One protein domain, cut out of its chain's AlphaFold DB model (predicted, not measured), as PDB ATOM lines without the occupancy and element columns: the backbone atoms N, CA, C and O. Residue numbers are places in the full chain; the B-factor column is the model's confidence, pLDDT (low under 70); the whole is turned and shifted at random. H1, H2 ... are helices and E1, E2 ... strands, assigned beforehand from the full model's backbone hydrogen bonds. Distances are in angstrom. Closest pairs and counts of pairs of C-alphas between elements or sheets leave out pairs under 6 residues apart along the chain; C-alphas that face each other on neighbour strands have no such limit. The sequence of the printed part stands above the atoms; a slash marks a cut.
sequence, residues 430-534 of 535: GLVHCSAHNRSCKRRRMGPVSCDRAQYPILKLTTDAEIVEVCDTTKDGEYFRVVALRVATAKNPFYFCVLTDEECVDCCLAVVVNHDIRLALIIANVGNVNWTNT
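What this domain is: This is residues 430 to 534 of the 535 residues of an uncharacterized protein of Lentithecium fluviatile CBS 122367 (UniProt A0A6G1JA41). A strongly twisted five-stranded sheet forms the middle layer of three, with H1 covering one face and H2 the other. Residues 430 to 449 form a long unnamed stretch, and near the other end residues 532 to 533 pair in parallel with 450 to 451 of E1. The 105 printed residues hold, in order, E1 E2 E3 H1 E4 H2 E5; the mixed sheet runs E1 E2 E3 E5 E4, and the class is mixed. The whole is compact, radius of gyration of the C-alphas 12.9 A, and rounded, spanning 34 by 28 by 27 A.

How they stand to each other: E1, residues 450 to 455, E2, 458 to 463, and E3, 466 to 472, form a meander of antiparallel hairpins; within hydrogen-bond range are N 452 and O 460, 2.9 A, and N 461 and O 468, 3.0 A. E5, residues 520 to 524, is parallel to E3, with N 471 and O 522 2.8 A apart. E4, residues 495 to 498, is parallel to E5, with N 523 and O 497 2.8 A apart. H1, residues 477 to 491, is on the sheet at a height of 8.9 A; the closest C-alphas of H1 and E5 are those of Arg 481 and Ile 523, 6.5 A. H2, residues 505 to 514, is on the opposite face at 8.5 A; its closest C-alphas with E3 are those of Val 513 and Glu 466, 7.3 A. E3, H1, E4 form a split strand-helix-strand unit, E5 between its strands, and E4, H2, E5 an unsplit one; both crossovers are right-handed. Every O i to N i+4 pair is within hydrogen-bond range in H2, 10 of 11 in H1.

Where its parts are: E3 measures 18.7 A and H1 21.9 A. E1 begins at C-alpha 450 (92.599, 10.693, 28.718); E5 ends at C-alpha 524 (75.749, 8.476, 26.507).

The domain as a whole: The printed part has no cut, and no link between named elements is long. Low confidence includes residues 430 to 446 and 488 to 494.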
ATOM      1  N   GLY A 430      71.418  -0.435  34.735       59.84
ATOM      2  CA  GLY A 430      71.511  -0.843  36.142       59.84
ATOM      3  C   GLY A 430      72.928  -1.029  36.680       59.84
ATOM      4  O   GLY A 430      73.084  -1.306  37.868       59.84
ATOM      5  N   LEU A 431      73.952  -0.815  35.850       56.16
ATOM      6  CA  LEU A 431      75.348  -0.794  36.287       56.16
ATOM      7  C   LEU A 431      75.654   0.397  37.214       56.16
ATOM      8  O   LEU A 431      76.515   0.292  38.084       56.16
ATOM      9  N   VAL A 432      74.958   1.528  37.056       62.09
ATOM     10  CA  VAL A 432      75.357   2.812  37.648       62.09
ATOM     11  C   VAL A 432      74.253   3.399  38.526       62.09
ATOM     12  O   VAL A 432      73.081   3.403  38.176       62.09
ATOM     13  N   HIS A 433      74.632   3.958  39.674       62.41
ATOM     14  CA  HIS A 433      73.778   4.888  40.409       62.41
ATOM     15  C   HIS A 433      74.646   5.991  41.017       62.41
ATOM     16  O   HIS A 433      75.405   5.754  41.963       62.41
ATOM     17  N   CYS A 434      74.573   7.200  40.455       64.81
ATOM     18  CA  CYS A 434      75.354   8.326  40.950       64.81
ATOM     19  C   CYS A 434      74.741   8.843  42.258       64.81
ATOM     20  O   CYS A 434      73.708   9.505  42.264       64.81
ATOM     21  N   SER A 435      75.385   8.572  43.394       59.44
ATOM     22  CA  SER A 435      74.896   8.994  44.715       59.44
ATOM     23  C   SER A 435      75.098  10.493  45.011       59.44
ATOM     24  O   SER A 435      75.216  10.877  46.176       59.44
ATOM     25  N   ALA A 436      75.236  11.330  43.984       63.28
ATOM     26  CA  ALA A 436      75.410  12.771  44.082       63.28
ATOM     27  C   ALA A 436      74.656  13.434  42.925       63.28
ATOM     28  O   ALA A 436      74.815  13.019  41.782       63.28
ATOM     29  N   HIS A 437      73.877  14.484  43.205       60.16
ATOM     30  CA  HIS A 437      73.247  15.290  42.152       60.16
ATOM     31  C   HIS A 437      74.287  15.754  41.114       60.16
ATOM     32  O   HIS A 437      75.406  16.104  41.495       60.16
ATOM     33  N   ASN A 438      73.878  15.825  39.839       54.91
ATOM     34  CA  ASN A 438      74.668  15.859  38.586       54.91
ATOM     35  C   ASN A 438      75.825  16.881  38.461       54.91
ATOM     36  O   ASN A 438      76.447  16.978  37.409       54.91
ATOM     37  N   ARG A 439      76.128  17.682  39.489       56.00
ATOM     38  CA  ARG A 439      77.237  18.655  39.520       56.00
ATOM     39  C   ARG A 439      78.194  18.480  40.704       56.00
ATOM     40  O   ARG A 439      79.163  19.225  40.810       56.00
ATOM     41  N   SER A 440      77.940  17.531  41.610       56.97
ATOM     42  CA  SER A 440      78.727  17.335  42.839       56.97
ATOM     43  C   SER A 440      79.210  15.897  43.059       56.97
ATOM     44  O   SER A 440      79.621  15.552  44.172       56.97
ATOM     45  N   CYS A 441      79.251  15.073  42.003       66.06
ATOM     46  CA  CYS A 441      79.991  13.813  42.024       66.06
ATOM     47  C   CYS A 441      81.492  14.094  42.223       66.06
ATOM     48  O   CYS A 441      82.252  14.323  41.283       66.06
ATOM     49  N   LYS A 442      81.924  14.113  43.487       60.03
ATOM     50  CA  LYS A 442      83.331  14.240  43.874       60.03
ATOM     51  C   LYS A 442      84.057  12.954  43.479       60.03
ATOM     52  O   LYS A 442      84.084  12.011  44.269       60.03
ATOM     53  N   ARG A 443      84.588  12.943  42.245       60.12
ATOM     54  CA  ARG A 443      85.337  11.859  41.581       60.12
ATOM     55  C   ARG A 443      85.960  10.880  42.581       60.12
ATOM     56  O   ARG A 443      86.933  11.206  43.264       60.12
ATOM     57  N   ARG A 444      85.393   9.673  42.672       56.00
ATOM     58  CA  ARG A 444      85.885   8.592  43.542       56.00
ATOM     59  C   ARG A 444      87.187   8.003  42.985       56.00
ATOM     60  O   ARG A 444      87.162   6.916  42.429       56.00
ATOM     61  N   ARG A 445      88.308   8.714  43.155       62.75
ATOM     62  CA  ARG A 445      89.680   8.238  42.872       62.75
ATOM     63  C   ARG A 445      89.839   7.413  41.576       62.75
ATOM     64  O   ARG A 445      90.564   6.425  41.583       62.75
ATOM     65  N   MET A 446      89.197   7.812  40.481       69.88
ATOM     66  CA  MET A 446      89.671   7.380  39.165       69.88
ATOM     67  C   MET A 446      91.011   8.058  38.882       69.88
ATOM     68  O   MET A 446      91.232   9.185  39.348       69.88
ATOM     69  N   GLY A 447      91.872   7.401  38.106       80.12
ATOM     70  CA  GLY A 447      93.021   8.055  37.493       80.12
ATOM     71  C   GLY A 447      92.631   9.213  36.556       80.12
ATOM     72  O   GLY A 447      91.446   9.492  36.333       80.12
ATOM     73  N   PRO A 448      93.623   9.930  35.999       86.44
ATOM     74  CA  PRO A 448      93.370  10.896  34.936       86.44
ATOM     75  C   PRO A 448      92.744  10.187  33.725       86.44
ATOM     76  O   PRO A 448      93.319   9.240  33.195       86.44
ATOM     77  N   VAL A 449      91.573  10.656  33.289       89.00
ATOM     78  CA  VAL A 449      90.889  10.151  32.090       89.00
ATOM     79  C   VAL A 449      91.448  10.880  30.870       89.00
ATOM     80  O   VAL A 449      91.147  12.064  30.670       89.00
ATOM     81  N   SER A 450      92.250  10.197  30.054       91.00
ATOM     82  CA  SER A 450      92.599  10.693  28.718       91.00
ATOM     83  C   SER A 450      91.500  10.347  27.723       91.00
ATOM     84  O   SER A 450      90.939   9.253  27.766       91.00
ATOM     85  N   CYS A 451      91.188  11.287  26.832       92.69
ATOM     86  CA  CYS A 451      90.183  11.120  25.787       92.69
ATOM     87  C   CYS A 451      90.834  11.298  24.414       92.69
ATOM     88  O   CYS A 451      91.254  12.405  24.069       92.69
ATOM     89  N   ASP A 452      90.874  10.215  23.640       91.88
ATOM     90  CA  ASP A 452      91.058  10.255  22.193       91.88
ATOM     91  C   ASP A 452      89.698  10.502  21.511       91.88
ATOM     92  O   ASP A 452      88.658   9.960  21.908       91.88
ATOM     93  N   ARG A 453      89.720  11.370  20.497       91.25
ATOM     94  CA  ARG A 453      88.566  11.832  19.713       91.25
ATOM     95  C   ARG A 453      88.731  11.582  18.208       91.25
ATOM     96  O   ARG A 453      87.877  12.016  17.439       91.25
ATOM     97  N   ALA A 454      89.792  10.894  17.777       88.94
ATOM     98  CA  ALA A 454      90.094  10.641  16.365       88.94
ATOM     99  C   ALA A 454      89.013   9.828  15.629       88.94
ATOM    100  O   ALA A 454      88.973   9.834  14.401       88.94
ATOM    101  N   GLN A 455      88.133   9.142  16.367       86.12
ATOM    102  CA  GLN A 455      87.051   8.302  15.839       86.12
ATOM    103  C   GLN A 455      85.648   8.810  16.232       86.12
ATOM    104  O   GLN A 455      84.695   8.031  16.241       86.12
ATOM    105  N   TYR A 456      85.514  10.113  16.541       84.19
ATOM    106  CA  TYR A 456      84.236  10.756  16.889       84.19
ATOM    107  C   TYR A 456      83.115  10.356  15.910       84.19
ATOM    108  O   TYR A 456      83.321  10.490  14.702       84.19
ATOM    109  N   PRO A 457      81.928   9.927  16.386       86.19
ATOM    110  CA  PRO A 457      81.402  10.000  17.759       86.19
ATOM    111  C   PRO A 457      81.872   8.904  18.728       86.19
ATOM    112  O   PRO A 457      81.519   8.964  19.906       86.19
ATOM    113  N   ILE A 458      82.683   7.934  18.295       88.19
ATOM    114  CA  ILE A 458      83.324   6.990  19.219       88.19
ATOM    115  C   ILE A 458      84.526   7.667  19.881       88.19
ATOM    116  O   ILE A 458      85.537   7.979  19.249       88.19
ATOM    117  N   LEU A 459      84.401   7.896  21.183       90.81
ATOM    118  CA  LEU A 459      85.454   8.404  22.049       90.81
ATOM    119  C   LEU A 459      86.183   7.223  22.686       90.81
ATOM    120  O   LEU A 459      85.547   6.316  23.228       90.81
ATOM    121  N   LYS A 460      87.515   7.251  22.671       91.75
ATOM    122  CA  LYS A 460      88.342   6.253  23.354       91.75
ATOM    123  C   LYS A 460      88.861   6.849  24.646       91.75
ATOM    124  O   LYS A 460      89.666   7.781  24.635       91.75
ATOM    125  N   LEU A 461      88.339   6.348  25.761       91.38
ATOM    126  CA  LEU A 461      88.692   6.814  27.093       91.38
ATOM    127  C   LEU A 461      89.665   5.825  27.718       91.38
ATOM    128  O   LEU A 461      89.334   4.651  27.878       91.38
ATOM    129  N   THR A 462      90.861   6.292  28.066       90.38
ATOM    130  CA  THR A 462      91.846   5.471  28.780       90.38
ATOM    131  C   THR A 462      91.819   5.827  30.257       90.38
ATOM    132  O   THR A 462      91.941   6.997  30.631       90.38
ATOM    133  N   THR A 463      91.657   4.814  31.102       88.31
ATOM    134  CA  THR A 463      91.553   4.954  32.557       88.31
ATOM    135  C   THR A 463      92.309   3.819  33.222       88.31
ATOM    136  O   THR A 463      91.966   2.658  33.021       88.31
ATOM    137  N   ASP A 464      93.345   4.151  33.995       86.75
ATOM    138  CA  ASP A 464      94.164   3.174  34.728       86.75
ATOM    139  C   ASP A 464      94.699   2.027  33.826       86.75
ATOM    140  O   ASP A 464      94.798   0.875  34.233       86.75
ATOM    141  N   ALA A 465      95.077   2.404  32.593       86.25
ATOM    142  CA  ALA A 465      95.538   1.588  31.456       86.25
ATOM    143  C   ALA A 465      94.485   0.741  30.705       86.25
ATOM    144  O   ALA A 465      94.789   0.267  29.611       86.25
ATOM    145  N   GLU A 466      93.251   0.626  31.197       88.06
ATOM    146  CA  GLU A 466      92.140   0.044  30.428       88.06
ATOM    147  C   GLU A 466      91.559   1.059  29.426       88.06
ATOM    148  O   GLU A 466      91.576   2.270  29.669       88.06
ATOM    149  N   ILE A 467      91.034   0.566  28.297       88.62
ATOM    150  CA  ILE A 467      90.384   1.376  27.251       88.62
ATOM    151  C   ILE A 467      88.888   1.062  27.229       88.62
ATOM    152  O   ILE A 467      88.491  -0.082  27.008       88.62
ATOM    153  N   VAL A 468      88.060   2.093  27.397       88.38
ATOM    154  CA  VAL A 468      86.599   2.013  27.275       88.38
ATOM    155  C   VAL A 468      86.152   2.844  26.075       88.38
ATOM    156  O   VAL A 468      86.557   3.999  25.922       88.38
ATOM    157  N   GLU A 469      85.313   2.261  25.219       90.19
ATOM    158  CA  GLU A 469      84.704   2.980  24.101       90.19
ATOM    159  C   GLU A 469      83.405   3.652  24.568       90.19
ATOM    160  O   GLU A 469      82.552   3.032  25.209       90.19
ATOM    161  N   VAL A 470      83.255   4.940  24.256       89.69
ATOM    162  CA  VAL A 470      82.070   5.730  24.600       89.69
ATOM    163  C   VAL A 470      81.501   6.359  23.336       89.69
ATOM    164  O   VAL A 470      82.139   7.197  22.707       89.69
ATOM    165  N   CYS A 471      80.290   5.956  22.970       89.12
ATOM    166  CA  CYS A 471      79.526   6.549  21.884       89.12
ATOM    167  C   CYS A 471      78.871   7.846  22.381       89.12
ATOM    168  O   CYS A 471      77.917   7.804  23.167       89.12
ATOM    169  N   ASP A 472      79.408   8.993  21.956       88.62
ATOM    170  CA  ASP A 472      78.816  10.299  22.240       88.62
ATOM    171  C   ASP A 472      77.607  10.554  21.338       88.62
ATOM    172  O   ASP A 472      77.708  10.572  20.117       88.62
ATOM    173  N   THR A 473      76.460  10.798  21.963       85.69
ATOM    174  CA  THR A 473      75.166  10.985  21.294       85.69
ATOM    175  C   THR A 473      74.626  12.415  21.412       85.69
ATOM    176  O   THR A 473      73.476  12.681  21.071       85.69
ATOM    177  N   THR A 474      75.461  13.357  21.874       84.94
ATOM    178  CA  THR A 474      75.090  14.760  22.152       84.94
ATOM    179  C   THR A 474      74.500  15.505  20.945       84.94
ATOM    180  O   THR A 474      73.675  16.397  21.131       84.94
ATOM    181  N   LYS A 475      74.936  15.187  19.718       78.94
ATOM    182  CA  LYS A 475      74.509  15.887  18.490       78.94
ATOM    183  C   LYS A 475      73.262  15.274  17.854       78.94
ATOM    184  O   LYS A 475      72.382  16.008  17.421       78.94
ATOM    185  N   ASP A 476      73.210  13.945  17.829       74.44
ATOM    186  CA  ASP A 476      72.343  13.169  16.931       74.44
ATOM    187  C   ASP A 476      71.198  12.440  17.682       74.44
ATOM    188  O   ASP A 476      70.352  11.773  17.087       74.44
ATOM    189  N   GLY A 477      71.136  12.601  19.011       82.12
ATOM    190  CA  GLY A 477      69.956  12.319  19.836       82.12
ATOM    191  C   GLY A 477      69.599  10.840  20.043       82.12
ATOM    192  O   GLY A 477      70.428   9.936  19.918       82.12
ATOM    193  N   GLU A 478      68.334  10.593  20.407       77.50
ATOM    194  CA  GLU A 478      67.808   9.253  20.729       77.50
ATOM    195  C   GLU A 478      67.917   8.276  19.548       77.50
ATOM    196  O   GLU A 478      68.257   7.111  19.756       77.50
ATOM    197  N   TYR A 479      67.708   8.737  18.309       80.50
ATOM    198  CA  TYR A 479      67.829   7.898  17.109       80.50
ATOM    199  C   TYR A 479      69.244   7.334  16.959       80.50
ATOM    200  O   TYR A 479      69.422   6.127  16.792       80.50
ATOM    201  N   PHE A 480      70.266   8.175  17.119       79.75
ATOM    202  CA  PHE A 480      71.651   7.723  17.079       79.75
ATOM    203  C   PHE A 480      71.990   6.773  18.242       79.75
ATOM    204  O   PHE A 480      72.699   5.786  18.036       79.75
ATOM    205  N   ARG A 481      71.414   6.980  19.439       79.75
ATOM    206  CA  ARG A 481      71.539   6.028  20.561       79.75
ATOM    207  C   ARG A 481      70.936   4.650  20.229       79.75
ATOM    208  O   ARG A 481      71.593   3.638  20.475       79.75
ATOM    209  N   VAL A 482      69.727   4.601  19.652       80.50
ATOM    210  CA  VAL A 482      69.068   3.359  19.177       80.50
ATOM    211  C   VAL A 482      69.950   2.624  18.172       80.50
ATOM    212  O   VAL A 482      70.153   1.412  18.267       80.50
ATOM    213  N   VAL A 483      70.492   3.361  17.207       76.38
ATOM    214  CA  VAL A 483      71.267   2.779  16.116       76.38
ATOM    215  C   VAL A 483      72.633   2.272  16.600       76.38
ATOM    216  O   VAL A 483      73.004   1.136  16.294       76.38
ATOM    217  N   ALA A 484      73.354   3.044  17.418       77.38
ATOM    218  CA  ALA A 484      74.618   2.611  18.016       77.38
ATOM    219  C   ALA A 484      74.450   1.334  18.860       77.38
ATOM    220  O   ALA A 484      75.257   0.407  18.751       77.38
ATOM    221  N   LEU A 485      73.360   1.250  19.635       78.50
ATOM    222  CA  LEU A 485      72.988   0.065  20.408       78.50
ATOM    223  C   LEU A 485      72.815  -1.167  19.509       78.50
ATOM    224  O   LEU A 485      73.316  -2.247  19.840       78.50
ATOM    225  N   ARG A 486      72.147  -1.012  18.358       79.81
ATOM    226  CA  ARG A 486      71.909  -2.107  17.409       79.81
ATOM    227  C   ARG A 486      73.181  -2.578  16.694       79.81
ATOM    228  O   ARG A 486      73.316  -3.777  16.463       79.81
ATOM    229  N   VAL A 487      74.121  -1.684  16.371       70.00
ATOM    230  CA  VAL A 487      75.396  -2.071  15.729       70.00
ATOM    231  C   VAL A 487      76.331  -2.780  16.706       70.00
ATOM    232  O   VAL A 487      76.866  -3.836  16.375       70.00
ATOM    233  N   ALA A 488      76.510  -2.238  17.915       69.38
ATOM    234  CA  ALA A 488      77.420  -2.798  18.919       69.38
ATOM    235  C   ALA A 488      77.069  -4.254  19.260       69.38
ATOM    236  O   ALA A 488      77.906  -5.155  19.213       69.38
ATOM    237  N   THR A 489      75.777  -4.497  19.490       66.56
ATOM    238  CA  THR A 489      75.225  -5.825  19.785       66.56
ATOM    239  C   THR A 489      75.250  -6.800  18.602       66.56
ATOM    240  O   THR A 489      75.023  -7.988  18.804       66.56
ATOM    241  N   ALA A 490      75.544  -6.341  17.381       66.00
ATOM    242  CA  ALA A 490      75.731  -7.198  16.210       66.00
ATOM    243  C   ALA A 490      77.205  -7.563  15.939       66.00
ATOM    244  O   ALA A 490      77.459  -8.419  15.092       66.00
ATOM    245  N   LYS A 491      78.181  -6.911  16.598       61.72
ATOM    246  CA  LYS A 491      79.610  -6.999  16.220       61.72
ATOM    247  C   LYS A 491      80.610  -7.161  17.369       61.72
ATOM    248  O   LYS A 491      81.810  -7.105  17.108       61.72
ATOM    249  N   ASN A 492      80.138  -7.435  18.593       58.25
ATOM    250  CA  ASN A 492      80.872  -7.197  19.849       58.25
ATOM    251  C   ASN A 492      81.051  -5.669  20.072       58.25
ATOM    252  O   ASN A 492      81.268  -4.937  19.103       58.25
ATOM    253  N   PRO A 493      80.944  -5.138  21.305       65.38
ATOM    254  CA  PRO A 493      81.096  -5.807  22.600       65.38
ATOM    255  C   PRO A 493      79.926  -6.680  23.091       65.38
ATOM    256  O   PRO A 493      78.761  -6.404  22.814       65.38
ATOM    257  N   PHE A 494      80.253  -7.687  23.910       65.25
ATOM    258  CA  PHE A 494      79.300  -8.466  24.715       65.25
ATOM    259  C   PHE A 494      78.567  -7.613  25.764       65.25
ATOM    260  O   PHE A 494      77.421  -7.908  26.104       65.25
ATOM    261  N   TYR A 495      79.216  -6.559  26.271       73.00
ATOM    262  CA  TYR A 495      78.663  -5.660  27.279       73.00
ATOM    263  C   TYR A 495      78.426  -4.262  26.707       73.00
ATOM    264  O   TYR A 495      79.252  -3.688  26.000       73.00
ATOM    265  N   PHE A 496      77.282  -3.684  27.041       77.06
ATOM    266  CA  PHE A 496      76.907  -2.344  26.617       77.06
ATOM    267  C   PHE A 496      76.102  -1.674  27.726       77.06
ATOM    268  O   PHE A 496      75.286  -2.314  28.389       77.06
ATOM    269  N   CYS A 497      76.348  -0.386  27.944       82.75
ATOM    270  CA  CYS A 497      75.650   0.412  28.941       82.75
ATOM    271  C   CYS A 497      75.009   1.621  28.267       82.75
ATOM    272  O   CYS A 497      75.695   2.377  27.584       82.75
ATOM    273  N   VAL A 498      73.707   1.813  28.463       81.88
ATOM    274  CA  VAL A 498      73.007   3.039  28.061       81.88
ATOM    275  C   VAL A 498      72.910   3.928  29.291       81.88
ATOM    276  O   VAL A 498      72.349   3.502  30.299       81.88
ATOM    277  N   LEU A 499      73.445   5.146  29.205       81.94
ATOM    278  CA  LEU A 499      73.357   6.140  30.271       81.94
ATOM    279  C   LEU A 499      72.267   7.166  29.980       81.94
ATOM    280  O   LEU A 499      72.229   7.784  28.914       81.94
ATOM    281  N   THR A 500      71.419   7.378  30.979       74.75
ATOM    282  CA  THR A 500      70.481   8.497  31.040       74.75
ATOM    283  C   THR A 500      71.182   9.817  31.327       74.75
ATOM    284  O   THR A 500      72.290   9.861  31.857       74.75
ATOM    285  N   ASP A 501      70.476  10.916  31.077       71.31
ATOM    286  CA  ASP A 501      70.954  12.270  31.370       71.31
ATOM    287  C   ASP A 501      70.992  12.578  32.897       71.31
ATOM    288  O   ASP A 501      71.461  13.640  33.318       71.31
ATOM    289  N   GLU A 502      70.529  11.643  33.745       71.44
ATOM    290  CA  GLU A 502      70.718  11.643  35.208       71.44
ATOM    291  C   GLU A 502      71.898  10.767  35.683       71.44
ATOM    292  O   GLU A 502      72.326  10.871  36.837       71.44
ATOM    293  N   GLU A 503      72.473   9.933  34.816       77.75
ATOM    294  CA  GLU A 503      73.612   9.076  35.144       77.75
ATOM    295  C   GLU A 503      74.953   9.729  34.783       77.75
ATOM    296  O   GLU A 503      75.102  10.488  33.829       77.75
ATOM    297  N   CYS A 504      75.979   9.446  35.587       82.19
ATOM    298  CA  CYS A 504      77.284  10.087  35.460       82.19
ATOM    299  C   CYS A 504      78.274   9.162  34.742       82.19
ATOM    300  O   CYS A 504      78.565   8.076  35.247       82.19
ATOM    301  N   VAL A 505      78.848   9.615  33.619       85.06
ATOM    302  CA  VAL A 505      79.849   8.854  32.843       85.06
ATOM    303  C   VAL A 505      81.063   8.471  33.702       85.06
ATOM    304  O   VAL A 505      81.447   7.306  33.703       85.06
ATOM    305  N   ASP A 506      81.590   9.389  34.529       84.88
ATOM    306  CA  ASP A 506      82.660   9.087  35.502       84.88
ATOM    307  C   ASP A 506      82.239   7.946  36.468       84.88
ATOM    308  O   ASP A 506      83.052   7.106  36.843       84.88
ATOM    309  N   CYS A 507      80.961   7.849  36.864       83.00
ATOM    310  CA  CYS A 507      80.481   6.722  37.677       83.00
ATOM    311  C   CYS A 507      80.316   5.420  36.881       83.00
ATOM    312  O   CYS A 507      80.502   4.355  37.462       83.00
ATOM    313  N   CYS A 508      79.985   5.488  35.590       83.94
ATOM    314  CA  CYS A 508      79.917   4.315  34.719       83.94
ATOM    315  C   CYS A 508      81.305   3.715  34.492       83.94
ATOM    316  O   CYS A 508      81.517   2.541  34.786       83.94
ATOM    317  N   LEU A 509      82.273   4.546  34.092       85.00
ATOM    318  CA  LEU A 509      83.676   4.160  33.934       85.00
ATOM    319  C   LEU A 509      84.231   3.547  35.225       85.00
ATOM    320  O   LEU A 509      84.837   2.480  35.193       85.00
ATOM    321  N   ALA A 510      83.950   4.161  36.381       83.50
ATOM    322  CA  ALA A 510      84.340   3.593  37.667       83.50
ATOM    323  C   ALA A 510      83.739   2.194  37.914       83.50
ATOM    324  O   ALA A 510      84.416   1.364  38.510       83.50
ATOM    325  N   VAL A 511      82.511   1.901  37.476       81.19
ATOM    326  CA  VAL A 511      81.927   0.552  37.599       81.19
ATOM    327  C   VAL A 511      82.580  -0.421  36.618       81.19
ATOM    328  O   VAL A 511      83.039  -1.470  37.055       81.19
ATOM    329  N   VAL A 512      82.687  -0.059  35.335       80.25
ATOM    330  CA  VAL A 512      83.302  -0.888  34.280       80.25
ATOM    331  C   VAL A 512      84.718  -1.326  34.679       80.25
ATOM    332  O   VAL A 512      85.014  -2.521  34.674       80.25
ATOM    333  N   VAL A 513      85.554  -0.381  35.127       81.06
ATOM    334  CA  VAL A 513      86.945  -0.636  35.538       81.06
ATOM    335  C   VAL A 513      87.032  -1.444  36.840       81.06
ATOM    336  O   VAL A 513      87.791  -2.405  36.910       81.06
ATOM    337  N   ASN A 514      86.250  -1.116  37.881       80.19
ATOM    338  CA  ASN A 514      86.332  -1.838  39.167       80.19
ATOM    339  C   ASN A 514      85.749  -3.266  39.121       80.19
ATOM    340  O   ASN A 514      85.932  -4.015  40.080       80.19
ATOM    341  N   HIS A 515      85.040  -3.636  38.050       76.75
ATOM    342  CA  HIS A 515      84.439  -4.961  37.871       76.75
ATOM    343  C   HIS A 515      85.083  -5.794  36.743       76.75
ATOM    344  O   HIS A 515      84.569  -6.867  36.442       76.75
ATOM    345  N   ASP A 516      86.191  -5.328  36.146       72.69
ATOM    346  CA  ASP A 516      86.881  -5.970  35.008       72.69
ATOM    347  C   ASP A 516      85.932  -6.301  33.830       72.69
ATOM    348  O   ASP A 516      86.023  -7.348  33.184       72.69
ATOM    349  N   ILE A 517      84.976  -5.399  33.551       73.25
ATOM    350  CA  ILE A 517      83.999  -5.546  32.458       73.25
ATOM    351  C   ILE A 517      84.667  -5.123  31.143       73.25
ATOM    352  O   ILE A 517      84.400  -4.057  30.586       73.25
ATOM    353  N   ARG A 518      85.597  -5.957  30.671       68.19
ATOM    354  CA  ARG A 518      86.320  -5.756  29.407       68.19
ATOM    355  C   ARG A 518      85.354  -5.764  28.231       68.19
ATOM    356  O   ARG A 518      84.392  -6.529  28.226       68.19
ATOM    357  N   LEU A 519      85.676  -4.967  27.209       62.59
ATOM    358  CA  LEU A 519      84.831  -4.762  26.030       62.59
ATOM    359  C   LEU A 519      83.422  -4.310  26.454       62.59
ATOM    360  O   LEU A 519      82.457  -5.066  26.376       62.59
ATOM    361  N   ALA A 520      83.330  -3.059  26.909       73.38
ATOM    362  CA  ALA A 520      82.076  -2.379  27.206       73.38
ATOM    363  C   ALA A 520      81.929  -1.130  26.323       73.38
ATOM    364  O   ALA A 520      82.803  -0.261  26.354       73.38
ATOM    365  N   LEU A 521      80.825  -1.018  25.574       83.81
ATOM    366  CA  LEU A 521      80.439   0.240  24.920       83.81
ATOM    367  C   LEU A 521      79.496   1.021  25.836       83.81
ATOM    368  O   LEU A 521      78.418   0.535  26.181       83.81
ATOM    369  N   ILE A 522      79.865   2.249  26.188       86.56
ATOM    370  CA  ILE A 522      78.974   3.175  26.895       86.56
ATOM    371  C   ILE A 522      78.302   4.083  25.858       86.56
ATOM    372  O   ILE A 522      78.982   4.777  25.113       86.56
ATOM    373  N   ILE A 523      76.974   4.109  25.809       85.38
ATOM    374  CA  ILE A 523      76.183   4.998  24.950       85.38
ATOM    375  C   ILE A 523      75.624   6.111  25.838       85.38
ATOM    376  O   ILE A 523      74.860   5.833  26.763       85.38
ATOM    377  N   ALA A 524      76.031   7.361  25.600       86.12
ATOM    378  CA  ALA A 524      75.749   8.476  26.507       86.12
ATOM    379  C   ALA A 524      75.604   9.819  25.777       86.12
ATOM    380  O   ALA A 524      76.142  10.016  24.690       86.12
ATOM    381  N   ASN A 525      74.911  10.781  26.392       85.00
ATOM    382  CA  ASN A 525      75.067  12.200  26.052       85.00
ATOM    383  C   ASN A 525      76.256  12.720  26.872       85.00
ATOM    384  O   ASN A 525      76.146  12.889  28.086       85.00
ATOM    385  N   VAL A 526      77.422  12.862  26.236       82.94
ATOM    386  CA  VAL A 526      78.667  13.225  26.932       82.94
ATOM    387  C   VAL A 526      78.735  14.729  27.202       82.94
ATOM    388  O   VAL A 526      79.306  15.152  28.208       82.94
ATOM    389  N   GLY A 527      78.136  15.551  26.339       79.50
ATOM    390  CA  GLY A 527      78.124  17.004  26.465       79.50
ATOM    391  C   GLY A 527      79.523  17.628  26.559       79.50
ATOM    392  O   GLY A 527      80.530  17.088  26.101       79.50
ATOM    393  N   ASN A 528      79.600  18.792  27.207       69.56
ATOM    394  CA  ASN A 528      80.857  19.517  27.432       69.56
ATOM    395  C   ASN A 528      81.636  18.983  28.655       69.56
ATOM    396  O   ASN A 528      82.024  19.751  29.539       69.56
ATOM    397  N   VAL A 529      81.856  17.666  28.736       75.50
ATOM    398  CA  VAL A 529      82.733  17.078  29.760       75.50
ATOM    399  C   VAL A 529      84.201  17.320  29.395       75.50
ATOM    400  O   VAL A 529      84.734  16.810  28.407       75.50
ATOM    401  N   ASN A 530      84.871  18.103  30.241       71.81
ATOM    402  CA  ASN A 530      86.296  18.406  30.133       71.81
ATOM    403  C   ASN A 530      87.146  17.243  30.681       71.81
ATOM    404  O   ASN A 530      87.623  17.282  31.821       71.81
ATOM    405  N   TRP A 531      87.335  16.210  29.860       80.94
ATOM    406  CA  TRP A 531      88.458  15.276  29.999       80.94
ATOM    407  C   TRP A 531      89.746  15.898  29.441       80.94
ATOM    408  O   TRP A 531      89.706  16.856  28.667       80.94
ATOM    409  N   THR A 532      90.903  15.367  29.834       77.62
ATOM    410  CA  THR A 532      92.187  15.793  29.266       77.62
ATOM    411  C   THR A 532      92.364  15.173  27.884       77.62
ATOM    412  O   THR A 532      92.554  13.963  27.771       77.62
ATOM    413  N   ASN A 533      92.295  15.996  26.837       71.00
ATOM    414  CA  ASN A 533      92.613  15.565  25.477       71.00
ATOM    415  C   ASN A 533      94.090  15.155  25.409       71.00
ATOM    416  O   ASN A 533      94.971  15.966  25.698       71.00
ATOM    417  N   THR A 534      94.350  13.919  24.997       61.28
ATOM    418  CA  THR A 534      95.664  13.492  24.507       61.28
ATOM    419  C   THR A 534      95.754  13.840  23.026       61.28
ATOM    420  O   THR A 534      94.909  13.399  22.249       61.28
TER     421      THR A 534